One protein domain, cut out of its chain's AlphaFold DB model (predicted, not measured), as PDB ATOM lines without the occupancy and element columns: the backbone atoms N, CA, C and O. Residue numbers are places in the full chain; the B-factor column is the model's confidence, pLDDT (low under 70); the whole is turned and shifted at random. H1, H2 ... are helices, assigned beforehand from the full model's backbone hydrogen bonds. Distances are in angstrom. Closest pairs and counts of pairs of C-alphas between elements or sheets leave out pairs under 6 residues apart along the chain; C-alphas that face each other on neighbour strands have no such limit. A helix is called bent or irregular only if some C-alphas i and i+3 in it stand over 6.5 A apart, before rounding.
ATOM      1  N   ASN A 202     -17.525 -22.504  32.715       86.19
ATOM      2  CA  ASN A 202     -18.516 -22.163  31.704       86.19
ATOM      3  C   ASN A 202     -19.414 -23.366  31.356       86.19
ATOM      4  O   ASN A 202     -19.111 -24.177  30.474       86.19
ATOM      5  N   TRP A 203     -20.538 -23.492  32.062       85.50
ATOM      6  CA  TRP A 203     -21.512 -24.570  31.860       85.50
ATOM      7  C   TRP A 203     -22.081 -24.608  30.428       85.50
ATOM      8  O   TRP A 203     -22.317 -25.693  29.886       85.50
ATOM      9  N   ARG A 204     -22.251 -23.438  29.791       87.94
ATOM     10  CA  ARG A 204     -22.725 -23.318  28.405       87.94
ATOM     11  C   ARG A 204     -21.725 -23.945  27.450       87.94
ATOM     12  O   ARG A 204     -22.102 -24.782  26.631       87.94
ATOM     13  N   LEU A 205     -20.443 -23.620  27.609       89.88
ATOM     14  CA  LEU A 205     -19.383 -24.222  26.806       89.88
ATOM     15  C   LEU A 205     -19.343 -25.745  26.978       89.88
ATOM     16  O   LEU A 205     -19.181 -26.469  25.998       89.88
ATOM     17  N   TYR A 206     -19.560 -26.249  28.196       90.31
ATOM     18  CA  TYR A 206     -19.660 -27.687  28.446       90.31
ATOM     19  C   TYR A 206     -20.833 -28.346  27.703       90.31
ATOM     20  O   TYR A 206     -20.650 -29.397  27.081       90.31
ATOM     21  N   ARG A 207     -22.027 -27.739  27.723       91.94
ATOM     22  CA  ARG A 207     -23.200 -28.249  26.989       91.94
ATOM     23  C   ARG A 207     -22.987 -28.217  25.482       91.94
ATOM     24  O   ARG A 207     -23.246 -29.227  24.830       91.94
ATOM     25  N   LEU A 208     -22.455 -27.117  24.952       93.25
ATOM     26  CA  LEU A 208     -22.121 -27.003  23.535       93.25
ATOM     27  C   LEU A 208     -21.092 -28.062  23.122       93.25
ATOM     28  O   LEU A 208     -21.308 -28.781  22.152       93.25
ATOM     29  N   SER A 209     -20.021 -28.228  23.904       94.00
ATOM     30  CA  SER A 209     -18.985 -29.235  23.643       94.00
ATOM     31  C   SER A 209     -19.570 -30.646  23.633       94.00
ATOM     32  O   SER A 209     -19.289 -31.430  22.729       94.00
ATOM     33  N   LYS A 210     -20.442 -30.970  24.597       94.06
ATOM     34  CA  LYS A 210     -21.170 -32.245  24.614       94.06
ATOM     35  C   LYS A 210     -22.048 -32.431  23.384       94.06
ATOM     36  O   LYS A 210     -22.013 -33.512  22.806       94.06
ATOM     37  N   ALA A 211     -22.809 -31.409  22.991       94.50
ATOM     38  CA  ALA A 211     -23.656 -31.471  21.806       94.50
ATOM     39  C   ALA A 211     -22.824 -31.767  20.550       94.50
ATOM     40  O   ALA A 211     -23.116 -32.718  19.833       94.50
ATOM     41  N   VAL A 212     -21.724 -31.035  20.346       95.75
ATOM     42  CA  VAL A 212     -20.815 -31.228  19.206       95.75
ATOM     43  C   VAL A 212     -20.197 -32.627  19.210       95.75
ATOM     44  O   VAL A 212     -20.247 -33.311  18.191       95.75
ATOM     45  N   LEU A 213     -19.662 -33.091  20.344       96.56
ATOM     46  CA  LEU A 213     -19.058 -34.424  20.447       96.56
ATOM     47  C   LEU A 213     -20.077 -35.542  20.198       96.56
ATOM     48  O   LEU A 213     -19.773 -36.510  19.506       96.56
ATOM     49  N   GLN A 214     -21.293 -35.409  20.728       95.56
ATOM     50  CA  GLN A 214     -22.362 -36.386  20.518       95.56
ATOM     51  C   GLN A 214     -22.849 -36.390  19.070       95.56
ATOM     52  O   GLN A 214     -23.065 -37.464  18.511       95.56
ATOM     53  N   PHE A 215     -22.968 -35.220  18.441       93.00
ATOM     54  CA  PHE A 215     -23.296 -35.111  17.023       93.00
ATOM     55  C   PHE A 215     -22.199 -35.709  16.136       93.00
ATOM     56  O   PHE A 215     -22.497 -36.445  15.195       93.00
ATOM     57  N   ALA A 216     -20.928 -35.445  16.441       93.75
ATOM     58  CA  ALA A 216     -19.798 -36.029  15.726       93.75
ATOM     59  C   ALA A 216     -19.777 -37.560  15.871       93.75
ATOM     60  O   ALA A 216     -19.686 -38.267  14.870       93.75
ATOM     61  N   ALA A 217     -19.954 -38.076  17.092       93.75
ATOM     62  CA  ALA A 217     -20.056 -39.512  17.353       93.75
ATOM     63  C   ALA A 217     -21.247 -40.147  16.621       93.75
ATOM     64  O   ALA A 217     -21.113 -41.219  16.035       93.75
ATOM     65  N   PHE A 218     -22.400 -39.470  16.598       91.19
ATOM     66  CA  PHE A 218     -23.561 -39.901  15.828       91.19
ATOM     67  C   PHE A 218     -23.226 -40.020  14.334       91.19
ATOM     68  O   PHE A 218     -23.473 -41.067  13.742       91.19
ATOM     69  N   ASN A 219     -22.614 -38.995  13.733       88.56
ATOM     70  CA  ASN A 219     -22.230 -39.017  12.317       88.56
ATOM     71  C   ASN A 219     -21.175 -40.089  12.010       88.56
ATOM     72  O   ASN A 219     -21.250 -40.733  10.966       88.56
ATOM     73  N   TYR A 220     -20.235 -40.322  12.927       90.19
ATOM     74  CA  TYR A 220     -19.241 -41.386  12.803       90.19
ATOM     75  C   TYR A 220     -19.879 -42.785  12.828       90.19
ATOM     76  O   TYR A 220     -19.613 -43.608  11.954       90.19
ATOM     77  N   LEU A 221     -20.772 -43.057  13.785       87.44
ATOM     78  CA  LEU A 221     -21.492 -44.338  13.862       87.44
ATOM     79  C   LEU A 221     -22.500 -44.518  12.718       87.44
ATOM     80  O   LEU A 221     -22.794 -45.638  12.289       87.44
ATOM     81  N   ARG A 222     -23.008 -43.412  12.171       84.19
ATOM     82  CA  ARG A 222     -23.833 -43.413  10.962       84.19
ATOM     83  C   ARG A 222     -23.033 -43.898   9.753       84.19
ATOM     84  O   ARG A 222     -23.539 -44.720   8.995       84.19
ATOM     85  N   SER A 223     -21.782 -43.458   9.600       82.94
ATOM     86  CA  SER A 223     -20.921 -43.854   8.478       82.94
ATOM     87  C   SER A 223     -20.196 -45.191   8.676       82.94
ATOM     88  O   SER A 223     -19.874 -45.844   7.686       82.94
ATOM     89  N   SER A 224     -19.992 -45.642   9.919       84.44
ATOM     90  CA  SER A 224     -19.142 -46.803  10.244       84.44
ATOM     91  C   SER A 224     -19.907 -47.878  11.030       84.44
ATOM     92  O   SER A 224     -20.624 -47.521  11.964       84.44
ATOM     93  N   PRO A 225     -19.851 -49.180  10.680       79.31
ATOM     94  CA  PRO A 225     -20.450 -50.246  11.503       79.31
ATOM     95  C   PRO A 225     -19.816 -50.266  12.902       79.31
ATOM     96  O   PRO A 225     -18.641 -49.919  13.025       79.31
ATOM     97  N   LEU A 226     -20.545 -50.700  13.940       81.88
ATOM     98  CA  LEU A 226     -19.917 -50.973  15.244       81.88
ATOM     99  C   LEU A 226     -18.938 -52.147  15.109       81.88
ATOM    100  O   LEU A 226     -17.854 -52.116  15.692       81.88
ATOM    101  N   PHE A 227     -19.279 -53.132  14.277       80.06
ATOM    102  CA  PHE A 227     -18.417 -54.255  13.917       80.06
ATOM    103  C   PHE A 227     -18.044 -54.218  12.425       80.06
ATOM    104  O   PHE A 227     -18.715 -54.839  11.598       80.06
ATOM    105  N   PRO A 228     -16.956 -53.523  12.040       83.88
ATOM    106  CA  PRO A 228     -16.572 -53.366  10.631       83.88
ATOM    107  C   PRO A 228     -16.181 -54.683   9.943       83.88
ATOM    108  O   PRO A 228     -16.149 -54.749   8.719       83.88
ATOM    109  N   PHE A 229     -15.895 -55.729  10.720       85.12
ATOM    110  CA  PHE A 229     -15.555 -57.064  10.230       85.12
ATOM    111  C   PHE A 229     -16.781 -57.945   9.947       85.12
ATOM    112  O   PHE A 229     -16.621 -59.029   9.387       85.12
ATOM    113  N   LEU A 230     -17.993 -57.533  10.342       82.69
ATOM    114  CA  LEU A 230     -19.188 -58.305  10.019       82.69
ATOM    115  C   LEU A 230     -19.487 -58.200   8.522       82.69
ATOM    116  O   LEU A 230     -19.517 -57.085   7.979       82.69
ATOM    117  N   PRO A 231     -19.753 -59.332   7.843       82.12
ATOM    118  CA  PRO A 231     -20.226 -59.267   6.478       82.12
ATOM    119  C   PRO A 231     -21.559 -58.502   6.446       82.12
ATOM    120  O   PRO A 231     -22.290 -58.488   7.443       82.12
ATOM    121  N   PRO A 232     -21.866 -57.830   5.327       75.75
ATOM    122  CA  PRO A 232     -23.121 -57.112   5.189       75.75
ATOM    123  C   PRO A 232     -24.315 -58.049   5.404       75.75
ATOM    124  O   PRO A 232     -24.284 -59.169   4.892       75.75
ATOM    125  N   PRO A 233     -25.347 -57.624   6.151       75.25
ATOM    126  CA  PRO A 233     -26.395 -58.532   6.573       75.25
ATOM    127  C   PRO A 233     -27.280 -58.874   5.384       75.25
ATOM    128  O   PRO A 233     -27.782 -57.995   4.695       75.25
ATOM    129  N   SER A 234     -27.483 -60.149   5.113       78.44
ATOM    130  CA  SER A 234     -28.367 -60.583   4.042       78.44
ATOM    131  C   SER A 234     -29.835 -60.453   4.455       78.44
ATOM    132  O   SER A 234     -30.174 -60.405   5.636       78.44
ATOM    133  N   TYR A 235     -30.746 -60.450   3.480       70.00
ATOM    134  CA  TYR A 235     -32.188 -60.523   3.749       70.00
ATOM    135  C   TYR A 235     -32.561 -61.729   4.634       70.00
ATOM    136  O   TYR A 235     -33.409 -61.618   5.519       70.00
ATOM    137  N   TYR A 236     -31.880 -62.863   4.444       75.12
ATOM    138  CA  TYR A 236     -32.111 -64.096   5.198       75.12
ATOM    139  C   TYR A 236     -31.749 -63.978   6.682       75.12
ATOM    140  O   TYR A 236     -32.298 -64.711   7.505       75.12
ATOM    141  N   ASP A 237     -30.889 -63.025   7.041       73.75
ATOM    142  CA  ASP A 237     -30.541 -62.766   8.436       73.75
ATOM    143  C   ASP A 237     -31.676 -62.073   9.209       73.75
ATOM    144  O   ASP A 237     -31.693 -62.110  10.439       73.75
ATOM    145  N   PHE A 238     -32.654 -61.497   8.493       66.31
ATOM    146  CA  PHE A 238     -33.829 -60.815   9.051       66.31
ATOM    147  C   PHE A 238     -35.138 -61.584   8.879       66.31
ATOM    148  O   PHE A 238     -36.168 -61.148   9.396       66.31
ATOM    149  N   LEU A 239     -35.129 -62.704   8.148       67.44
ATOM    150  CA  LEU A 239     -36.291 -63.583   8.115       67.44
ATOM    151  C   LEU A 239     -36.636 -64.016   9.544       67.44
ATOM    152  O   LEU A 239     -35.727 -64.102  10.372       67.44
ATOM    153  N   PRO A 240     -37.919 -64.286   9.849       61.56
ATOM    154  CA  PRO A 240     -38.341 -64.721  11.171       61.56
ATOM    155  C   PRO A 240     -37.647 -66.037  11.529       61.56
ATOM    156  O   PRO A 240     -38.119 -67.135  11.243       61.56
ATOM    157  N   GLN A 241     -36.477 -65.911  12.143       65.12
ATOM    158  CA  GLN A 241     -35.782 -67.000  12.789       65.12
ATOM    159  C   GLN A 241     -36.542 -67.317  14.072       65.12
ATOM    160  O   GLN A 241     -37.234 -66.463  14.635       65.12
ATOM    161  N   ALA A 242     -36.411 -68.554  14.549       72.25
ATOM    162  CA  ALA A 242     -36.943 -68.906  15.855       72.25
ATOM    163  C   ALA A 242     -36.483 -67.871  16.909       72.25
ATOM    164  O   ALA A 242     -35.369 -67.340  16.781       72.25
ATOM    165  N   PRO A 243     -37.319 -67.586  17.929       82.00
ATOM    166  CA  PRO A 243     -37.007 -66.596  18.952       82.00
ATOM    167  C   PRO A 243     -35.566 -66.727  19.449       82.00
ATOM    168  O   PRO A 243     -35.098 -67.853  19.617       82.00
ATOM    169  N   PHE A 244     -34.850 -65.621  19.654       83.00
ATOM    170  CA  PHE A 244     -33.446 -65.600  20.086       83.00
ATOM    171  C   PHE A 244     -33.189 -66.578  21.232       83.00
ATOM    172  O   PHE A 244     -32.298 -67.420  21.130       83.00
ATOM    173  N   LEU A 245     -34.001 -66.516  22.290       84.56
ATOM    174  CA  LEU A 245     -33.849 -67.404  23.445       84.56
ATOM    175  C   LEU A 245     -34.067 -68.874  23.077       84.56
ATOM    176  O   LEU A 245     -33.321 -69.742  23.523       84.56
ATOM    177  N   LEU A 246     -35.056 -69.160  22.231       85.69
ATOM    178  CA  LEU A 246     -35.335 -70.521  21.785       85.69
ATOM    179  C   LEU A 246     -34.216 -71.059  20.882       85.69
ATOM    180  O   LEU A 246     -33.821 -72.214  21.014       85.69
ATOM    181  N   SER A 247     -33.689 -70.222  19.992       85.56
ATOM    182  CA  SER A 247     -32.567 -70.537  19.107       85.56
ATOM    183  C   SER A 247     -31.274 -70.752  19.888       85.56
ATOM    184  O   SER A 247     -30.532 -71.684  19.584       85.56
ATOM    185  N   LEU A 248     -31.042 -69.947  20.930       86.81
ATOM    186  CA  LEU A 248     -29.917 -70.097  21.848       86.81
ATOM    187  C   LEU A 248     -30.004 -71.424  22.611       86.81
ATOM    188  O   LEU A 248     -29.040 -72.182  22.624       86.81
ATOM    189  N   VAL A 249     -31.169 -71.746  23.185       88.81
ATOM    190  CA  VAL A 249     -31.391 -73.004  23.923       88.81
ATOM    191  C   VAL A 249     -31.276 -74.229  23.013       88.81
ATOM    192  O   VAL A 249     -30.764 -75.260  23.436       88.81
ATOM    193  N   ARG A 250     -31.719 -74.128  21.756       90.62
ATOM    194  CA  ARG A 250     -31.601 -75.211  20.766       90.62
ATOM    195  C   ARG A 250     -30.195 -75.368  20.185       90.62
ATOM    196  O   ARG A 250     -29.974 -76.325  19.454       90.62
ATOM    197  N   GLY A 251     -29.270 -74.446  20.463       88.62
ATOM    198  CA  GLY A 251     -27.930 -74.455  19.868       88.62
ATOM    199  C   GLY A 251     -27.912 -74.134  18.368       88.62
ATOM    200  O   GLY A 251     -26.915 -74.384  17.702       88.62
ATOM    201  N   ASN A 252     -28.991 -73.555  17.831       88.25
ATOM    202  CA  ASN A 252     -29.142 -73.261  16.399       88.25
ATOM    203  C   ASN A 252     -28.690 -71.841  16.028       88.25
ATOM    204  O   ASN A 252     -28.992 -71.354  14.938       88.25
ATOM    205  N   LEU A 253     -28.021 -71.140  16.943       87.81
ATOM    206  CA  LEU A 253     -27.672 -69.739  16.774       87.81
ATOM    207  C   LEU A 253     -26.201 -69.601  16.375       87.81
ATOM    208  O   LEU A 253     -25.302 -69.875  17.167       87.81
ATOM    209  N   SER A 254     -25.953 -69.166  15.140       90.00
ATOM    210  CA  SER A 254     -24.593 -68.900  14.673       90.00
ATOM    211  C   SER A 254     -24.003 -67.672  15.378       90.00
ATOM    212  O   SER A 254     -24.719 -66.725  15.717       90.00
ATOM    213  N   LEU A 255     -22.676 -67.646  15.558       88.94
ATOM    214  CA  LEU A 255     -21.970 -66.467  16.084       88.94
ATOM    215  C   LEU A 255     -22.265 -65.217  15.240       88.94
ATOM    216  O   LEU A 255     -22.454 -64.132  15.787       88.94
ATOM    217  N   HIS A 256     -22.361 -65.383  13.917       87.62
ATOM    218  CA  HIS A 256     -22.731 -64.308  13.001       87.62
ATOM    219  C   HIS A 256     -24.098 -63.700  13.353       87.62
ATOM    220  O   HIS A 256     -24.195 -62.484  13.505       87.62
ATOM    221  N   ALA A 257     -25.122 -64.533  13.578       85.25
ATOM    222  CA  ALA A 257     -26.456 -64.066  13.947       85.25
ATOM    223  C   ALA A 257     -26.465 -63.336  15.301       85.25
ATOM    224  O   ALA A 257     -27.139 -62.319  15.446       85.25
ATOM    225  N   VAL A 258     -25.698 -63.811  16.291       88.44
ATOM    226  CA  VAL A 258     -25.561 -63.121  17.589       88.44
ATOM    227  C   VAL A 258     -24.954 -61.732  17.404       88.44
ATOM    228  O   VAL A 258     -25.522 -60.748  17.874       88.44
ATOM    229  N   LEU A 259     -23.815 -61.645  16.713       89.88
ATOM    230  CA  LEU A 259     -23.104 -60.383  16.514       89.88
ATOM    231  C   LEU A 259     -23.930 -59.387  15.699       89.88
ATOM    232  O   LEU A 259     -23.964 -58.208  16.040       89.88
ATOM    233  N   LEU A 260     -24.655 -59.861  14.683       85.75
ATOM    234  CA  LEU A 260     -25.557 -59.020  13.909       85.75
ATOM    235  C   LEU A 260     -26.700 -58.461  14.769       85.75
ATOM    236  O   LEU A 260     -27.018 -57.279  14.679       85.75
ATOM    237  N   ARG A 261     -27.299 -59.271  15.647       86.75
ATOM    238  CA  ARG A 261     -28.341 -58.789  16.568       86.75
ATOM    239  C   ARG A 261     -27.793 -57.766  17.559       86.75
ATOM    240  O   ARG A 261     -28.473 -56.783  17.841       86.75
ATOM    241  N   ILE A 262     -26.572 -57.967  18.057       90.06
ATOM    242  CA  ILE A 262     -25.889 -56.992  18.917       90.06
ATOM    243  C   ILE A 262     -25.628 -55.688  18.153       90.06
ATOM    244  O   ILE A 262     -25.888 -54.627  18.713       90.06
ATOM    245  N   GLU A 263     -25.175 -55.750  16.894       88.31
ATOM    246  CA  GLU A 263     -25.035 -54.571  16.023       88.31
ATOM    247  C   GLU A 263     -26.374 -53.839  15.924       88.31
ATOM    248  O   GLU A 263     -26.457 -52.677  16.299       88.31
ATOM    249  N   ILE A 264     -27.445 -54.526  15.506       84.88
ATOM    250  CA  ILE A 264     -28.769 -53.922  15.303       84.88
ATOM    251  C   ILE A 264     -29.281 -53.266  16.588       84.88
ATOM    252  O   ILE A 264     -29.717 -52.113  16.555       84.88
ATOM    253  N   VAL A 265     -29.213 -53.967  17.725       89.44
ATOM    254  CA  VAL A 265     -29.609 -53.430  19.036       89.44
ATOM    255  C   VAL A 265     -28.751 -52.219  19.397       89.44
ATOM    256  O   VAL A 265     -29.282 -51.167  19.750       89.44
ATOM    257  N   GLY A 266     -27.427 -52.345  19.286       90.06
ATOM    258  CA  GLY A 266     -26.472 -51.295  19.618       90.06
ATOM    259  C   GLY A 266     -26.707 -50.040  18.789       90.06
ATOM    260  O   GLY A 266     -26.884 -48.959  19.345       90.06
ATOM    261  N   THR A 267     -26.802 -50.176  17.470       85.94
ATOM    262  CA  THR A 267     -27.102 -49.084  16.542       85.94
ATOM    263  C   THR A 267     -28.463 -48.452  16.850       85.94
ATOM    264  O   THR A 267     -28.553 -47.227  16.939       85.94
ATOM    265  N   SER A 268     -29.504 -49.259  17.087       85.06
ATOM    266  CA  SER A 268     -30.872 -48.777  17.351       85.06
ATOM    267  C   SER A 268     -31.028 -48.055  18.685       85.06
ATOM    268  O   SER A 268     -31.922 -47.226  18.830       85.06
ATOM    269  N   LEU A 269     -30.170 -48.342  19.664       89.56
ATOM    270  CA  LEU A 269     -30.194 -47.672  20.962       89.56
ATOM    271  C   LEU A 269     -29.226 -46.488  21.003       89.56
ATOM    272  O   LEU A 269     -29.607 -45.389  21.408       89.56
ATOM    273  N   ILE A 270     -27.981 -46.685  20.567       91.31
ATOM    274  CA  ILE A 270     -26.903 -45.700  20.698       91.31
ATOM    275  C   ILE A 270     -27.108 -44.537  19.730       91.31
ATOM    276  O   ILE A 270     -27.004 -43.387  20.153       91.31
ATOM    277  N   MET A 271     -27.423 -44.790  18.453       89.19
ATOM    278  CA  MET A 271     -27.519 -43.702  17.472       89.19
ATOM    279  C   MET A 271     -28.654 -42.721  17.788       89.19
ATOM    280  O   MET A 271     -28.363 -41.523  17.879       89.19
ATOM    281  N   PRO A 272     -29.906 -43.162  18.036       87.75
ATOM    282  CA  PRO A 272     -30.958 -42.239  18.451       87.75
ATOM    283  C   PRO A 272     -30.603 -41.523  19.754       87.75
ATOM    284  O   PRO A 272     -30.833 -40.320  19.859       87.75
ATOM    285  N   SER A 273     -29.967 -42.212  20.709       91.44
ATOM    286  CA  SER A 273     -29.537 -41.586  21.964       91.44
ATOM    287  C   SER A 273     -28.541 -40.456  21.750       91.44
ATOM    288  O   SER A 273     -28.701 -39.387  22.331       91.44
ATOM    289  N   LEU A 274     -27.537 -40.650  20.892       92.62
ATOM    290  CA  LEU A 274     -26.561 -39.610  20.571       92.62
ATOM    291  C   LEU A 274     -27.217 -38.416  19.873       92.62
ATOM    292  O   LEU A 274     -26.966 -37.278  20.269       92.62
ATOM    293  N   ALA A 275     -28.090 -38.664  18.893       88.94
ATOM    294  CA  ALA A 275     -28.806 -37.607  18.182       88.94
ATOM    295  C   ALA A 275     -29.690 -36.782  19.132       88.94
ATOM    296  O   ALA A 275     -29.634 -35.551  19.144       88.94
ATOM    297  N   LEU A 276     -30.459 -37.458  19.985       89.81
ATOM    298  CA  LEU A 276     -31.357 -36.819  20.941       89.81
ATOM    299  C   LEU A 276     -30.610 -36.105  22.065       89.81
ATOM    300  O   LEU A 276     -30.981 -34.993  22.433       89.81
ATOM    301  N   CYS A 277     -29.539 -36.700  22.598       93.12
ATOM    302  CA  CYS A 277     -28.677 -36.028  23.565       93.12
ATOM    303  C   CYS A 277     -28.022 -34.784  22.975       93.12
ATOM    304  O   CYS A 277     -27.950 -33.767  23.661       93.12
ATOM    305  N   SER A 278     -27.565 -34.860  21.724       92.38
ATOM    306  CA  SER A 278     -26.986 -33.718  21.028       92.38
ATOM    307  C   SER A 278     -28.001 -32.585  20.918       92.38
ATOM    308  O   SER A 278     -27.720 -31.470  21.353       92.38
ATOM    309  N   ALA A 279     -29.202 -32.879  20.411       88.88
ATOM    310  CA  ALA A 279     -30.275 -31.897  20.294       88.88
ATOM    311  C   ALA A 279     -30.651 -31.303  21.661       88.88
ATOM    312  O   ALA A 279     -30.717 -30.086  21.806       88.88
ATOM    313  N   HIS A 280     -30.798 -32.140  22.689       89.75
ATOM    314  CA  HIS A 280     -31.080 -31.697  24.053       89.75
ATOM    315  C   HIS A 280     -29.983 -30.789  24.629       89.75
ATOM    316  O   HIS A 280     -30.296 -29.755  25.212       89.75
ATOM    317  N   ASN A 281     -28.704 -31.135  24.461       91.94
ATOM    318  CA  ASN A 281     -27.599 -30.314  24.960       91.94
ATOM    319  C   ASN A 281     -27.454 -29.000  24.183       91.94
ATOM    320  O   ASN A 281     -27.144 -27.979  24.794       91.94
ATOM    321  N   LEU A 282     -27.712 -29.005  22.873       90.50
ATOM    322  CA  LEU A 282     -27.746 -27.786  22.068       90.50
ATOM    323  C   LEU A 282     -28.893 -26.875  22.510       90.50
ATOM    324  O   LEU A 282     -28.701 -25.679  22.687       90.50
ATOM    325  N   SER A 283     -30.073 -27.436  22.751       87.56
ATOM    326  CA  SER A 283     -31.200 -26.684  23.289       87.56
ATOM    327  C   SER A 283     -30.926 -26.116  24.675       87.56
ATOM    328  O   SER A 283     -31.216 -24.948  24.903       87.56
ATOM    329  N   ALA A 284     -30.325 -26.900  25.573       88.69
ATOM    330  CA  ALA A 284     -29.912 -26.406  26.882       88.69
ATOM    331  C   ALA A 284     -28.921 -25.242  26.739       88.69
ATOM    332  O   ALA A 284     -29.038 -24.254  27.446       88.69
ATOM    333  N   PHE A 285     -27.982 -25.323  25.792       88.69
ATOM    334  CA  PHE A 285     -27.046 -24.238  25.499       88.69
ATOM    335  C   PHE A 285     -27.736 -22.965  24.978       88.69
ATOM    336  O   PHE A 285     -27.367 -21.870  25.391       88.69
ATOM    337  N   LEU A 286     -28.715 -23.101  24.075       86.94
ATOM    338  CA  LEU A 286     -29.406 -21.968  23.449       86.94
ATOM    339  C   LEU A 286     -30.445 -21.310  24.363       86.94
ATOM    340  O   LEU A 286     -30.640 -20.100  24.282       86.94
ATOM    341  N   PHE A 287     -31.132 -22.102  25.190       85.81
ATOM    342  CA  PHE A 287     -32.316 -21.666  25.936       85.81
ATOM    343  C   PHE A 287     -32.166 -21.719  27.462       85.81
ATOM    344  O   PHE A 287     -33.061 -21.239  28.153       85.81
ATOM    345  N   GLY A 288     -31.092 -22.299  28.006       82.75
ATOM    346  CA  GLY A 288     -30.824 -22.229  29.446       82.75
ATOM    347  C   GLY A 288     -30.298 -20.849  29.870       82.75
ATOM    348  O   GLY A 288     -29.518 -20.223  29.144       82.75
ATOM    349  N   GLY A 289     -30.766 -20.367  31.025       74.50
ATOM    350  CA  GLY A 289     -30.298 -19.163  31.719       74.50
ATOM    351  C   GLY A 289     -28.897 -19.276  32.357       74.50
ATOM    352  O   GLY A 289     -27.898 -19.422  31.640       74.50
ATOM    353  N   ASP A 290     -28.816 -19.127  33.684       74.00
ATOM    354  CA  ASP A 290     -27.571 -19.151  34.468       74.00
ATOM    355  C   ASP A 290     -27.295 -20.518  35.139       74.00
ATOM    356  O   ASP A 290     -28.202 -21.297  35.434       74.00
ATOM    357  N   VAL A 291     -26.007 -20.793  35.417       64.81
ATOM    358  CA  VAL A 291     -25.432 -22.103  35.821       64.81
ATOM    359  C   VAL A 291     -26.234 -22.832  36.910       64.81
ATOM    360  O   VAL A 291     -26.466 -24.041  36.803       64.81
ATOM    361  N   ASP A 292     -26.593 -22.116  37.978       65.69
ATOM    362  CA  ASP A 292     -27.076 -22.718  39.226       65.69
ATOM    363  C   ASP A 292     -28.555 -23.123  39.165       65.69
ATOM    364  O   ASP A 292     -28.944 -24.126  39.771       65.69
ATOM    365  N   GLU A 293     -29.368 -22.407  38.386       64.88
ATOM    366  CA  GLU A 293     -30.773 -22.755  38.153       64.88
ATOM    367  C   GLU A 293     -30.894 -23.772  37.004       64.88
ATOM    368  O   GLU A 293     -31.605 -24.779  37.103       64.88
ATOM    369  N   ASP A 294     -30.107 -23.611  35.941       62.91
ATOM    370  CA  ASP A 294     -30.245 -24.415  34.726       62.91
ATOM    371  C   ASP A 294     -29.831 -25.874  34.859       62.91
ATOM    372  O   ASP A 294     -30.390 -26.746  34.185       62.91
ATOM    373  N   ALA A 295     -28.845 -26.179  35.707       68.44
ATOM    374  CA  ALA A 295     -28.423 -27.561  35.911       68.44
ATOM    375  C   ALA A 295     -29.562 -28.427  36.484       68.44
ATOM    376  O   ALA A 295     -29.603 -29.636  36.238       68.44
ATOM    377  N   VAL A 296     -30.491 -27.810  37.222       72.50
ATOM    378  CA  VAL A 296     -31.689 -28.460  37.763       72.50
ATOM    379  C   VAL A 296     -32.789 -28.554  36.701       72.50
ATOM    380  O   VAL A 296     -33.442 -29.595  36.612       72.50
ATOM    381  N   HIS A 297     -32.958 -27.514  35.881       78.69
ATOM    382  CA  HIS A 297     -34.019 -27.427  34.868       78.69
ATOM    383  C   HIS A 297     -33.739 -28.218  33.580       78.69
ATOM    384  O   HIS A 297     -34.667 -28.593  32.870       78.69
ATOM    385  N   TRP A 298     -32.476 -28.546  33.295       84.69
ATOM    386  CA  TRP A 298     -32.075 -29.322  32.115       84.69
ATOM    387  C   TRP A 298     -31.447 -30.671  32.499       84.69
ATOM    388  O   TRP A 298     -30.254 -30.904  32.237       84.69
ATOM    389  N   PRO A 299     -32.206 -31.585  33.140       87.62
ATOM    390  CA  PRO A 299     -31.682 -32.886  33.528       87.62
ATOM    391  C   PRO A 299     -31.270 -33.689  32.293       87.62
ATOM    392  O   PRO A 299     -31.845 -33.551  31.215       87.62
ATOM    393  N   GLY A 300     -30.281 -34.568  32.457       88.25
ATOM    394  CA  GLY A 300     -29.863 -35.464  31.381       88.25
ATOM    395  C   GLY A 300     -31.031 -36.298  30.847       88.25
ATOM    396  O   GLY A 300     -31.818 -36.847  31.621       88.25
ATOM    397  N   LEU A 301     -31.119 -36.415  29.519       89.50
ATOM    398  CA  LEU A 301     -32.189 -37.153  28.839       89.50
ATOM    399  C   LEU A 301     -32.180 -38.659  29.160       89.50
ATOM    400  O   LEU A 301     -33.233 -39.303  29.156       89.50
ATOM    401  N   TYR A 302     -30.994 -39.195  29.454       93.19
ATOM    402  CA  TYR A 302     -30.776 -40.580  29.849       93.19
ATOM    403  C   TYR A 302     -30.135 -40.648  31.232       93.19
ATOM    404  O   TYR A 302     -29.340 -39.779  31.598       93.19
TER     405      TYR A 302
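This is residues 202 to 302 of the 461 residues of an uncharacterized protein of Dissoconium aciculare CBS 342.82 (UniProt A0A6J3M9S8). One long helix, H3, makes the long axis of a rod, and the shorter H1 packs side by side with the later part of H3, running back the opposite way. The short H2 sits at the end of the rod where H3 begins, and a long loop, residues 224 to 243, leads to it from the end of H1; at the other end of the rod sits the short H4, and residues 298 to 302 fold back from it. The printed part has 101 residues with four named helices, in the order H1, H2, H3, H4, and no named strand; the class is all helix. The whole is only just extended, close to loose, with a radius of gyration of the C-alphas of 19.2 A, and its C-alphas span 57 by 26 by 17 A.

H3, residues 255 to 287, is the longest helix, 47.0 A from C-alpha 255 at (-21.970, -66.467, 16.084) to C-alpha 287 at (-32.316, -21.666, 25.936). It is neither bent nor irregular, but only just: C-alphas 268 and 271 are 6.1 A apart. H1, residues 203 to 223, is 30.3 A long and begins at C-alpha 203 at (-21.512, -24.570, 31.860). H2 is residues 244 to 249. H4 is residues 291 to 297 and ends at C-alpha 297 at (-34.019, -27.427, 34.868); it too is neither bent nor irregular, but only just, with C-alphas 292 and 295 6.0 A apart.

H3 and H1 touch, with 34 pairs of C-alphas within 8 A; the closest C-alphas are those of Ala 211 and Ser 278, 4.1 A apart. Their lines stand at a shallow tilt of 31 degrees, and they run opposite ways. H3 and H4 are near each other, with 5 pairs of C-alphas within 10 A. H1 and H4 are close but not clearly touching; their closest C-alphas, those of Trp 203 and Val 291, are 6.1 A apart. These two run the same way at a steep tilt of 53 degrees. H2 touches no helix, and H2 and H4 are apart. In H1 and H2 every O i to N i+4 pair is within hydrogen-bond range; in H3 it is 28 of 29 and in H4 2 of 3.

The two C-alphas farthest apart are those of Arg 250 and Asp 290, 57.9 A. The printed part has no cut. The link from H1 to H2, 20 residues, is long; those from H2 to H3 and from H3 to H4 are tight. The mean pLDDT of the printed part is 84.8; residues 238 to 241 and 291 to 295 are under 70.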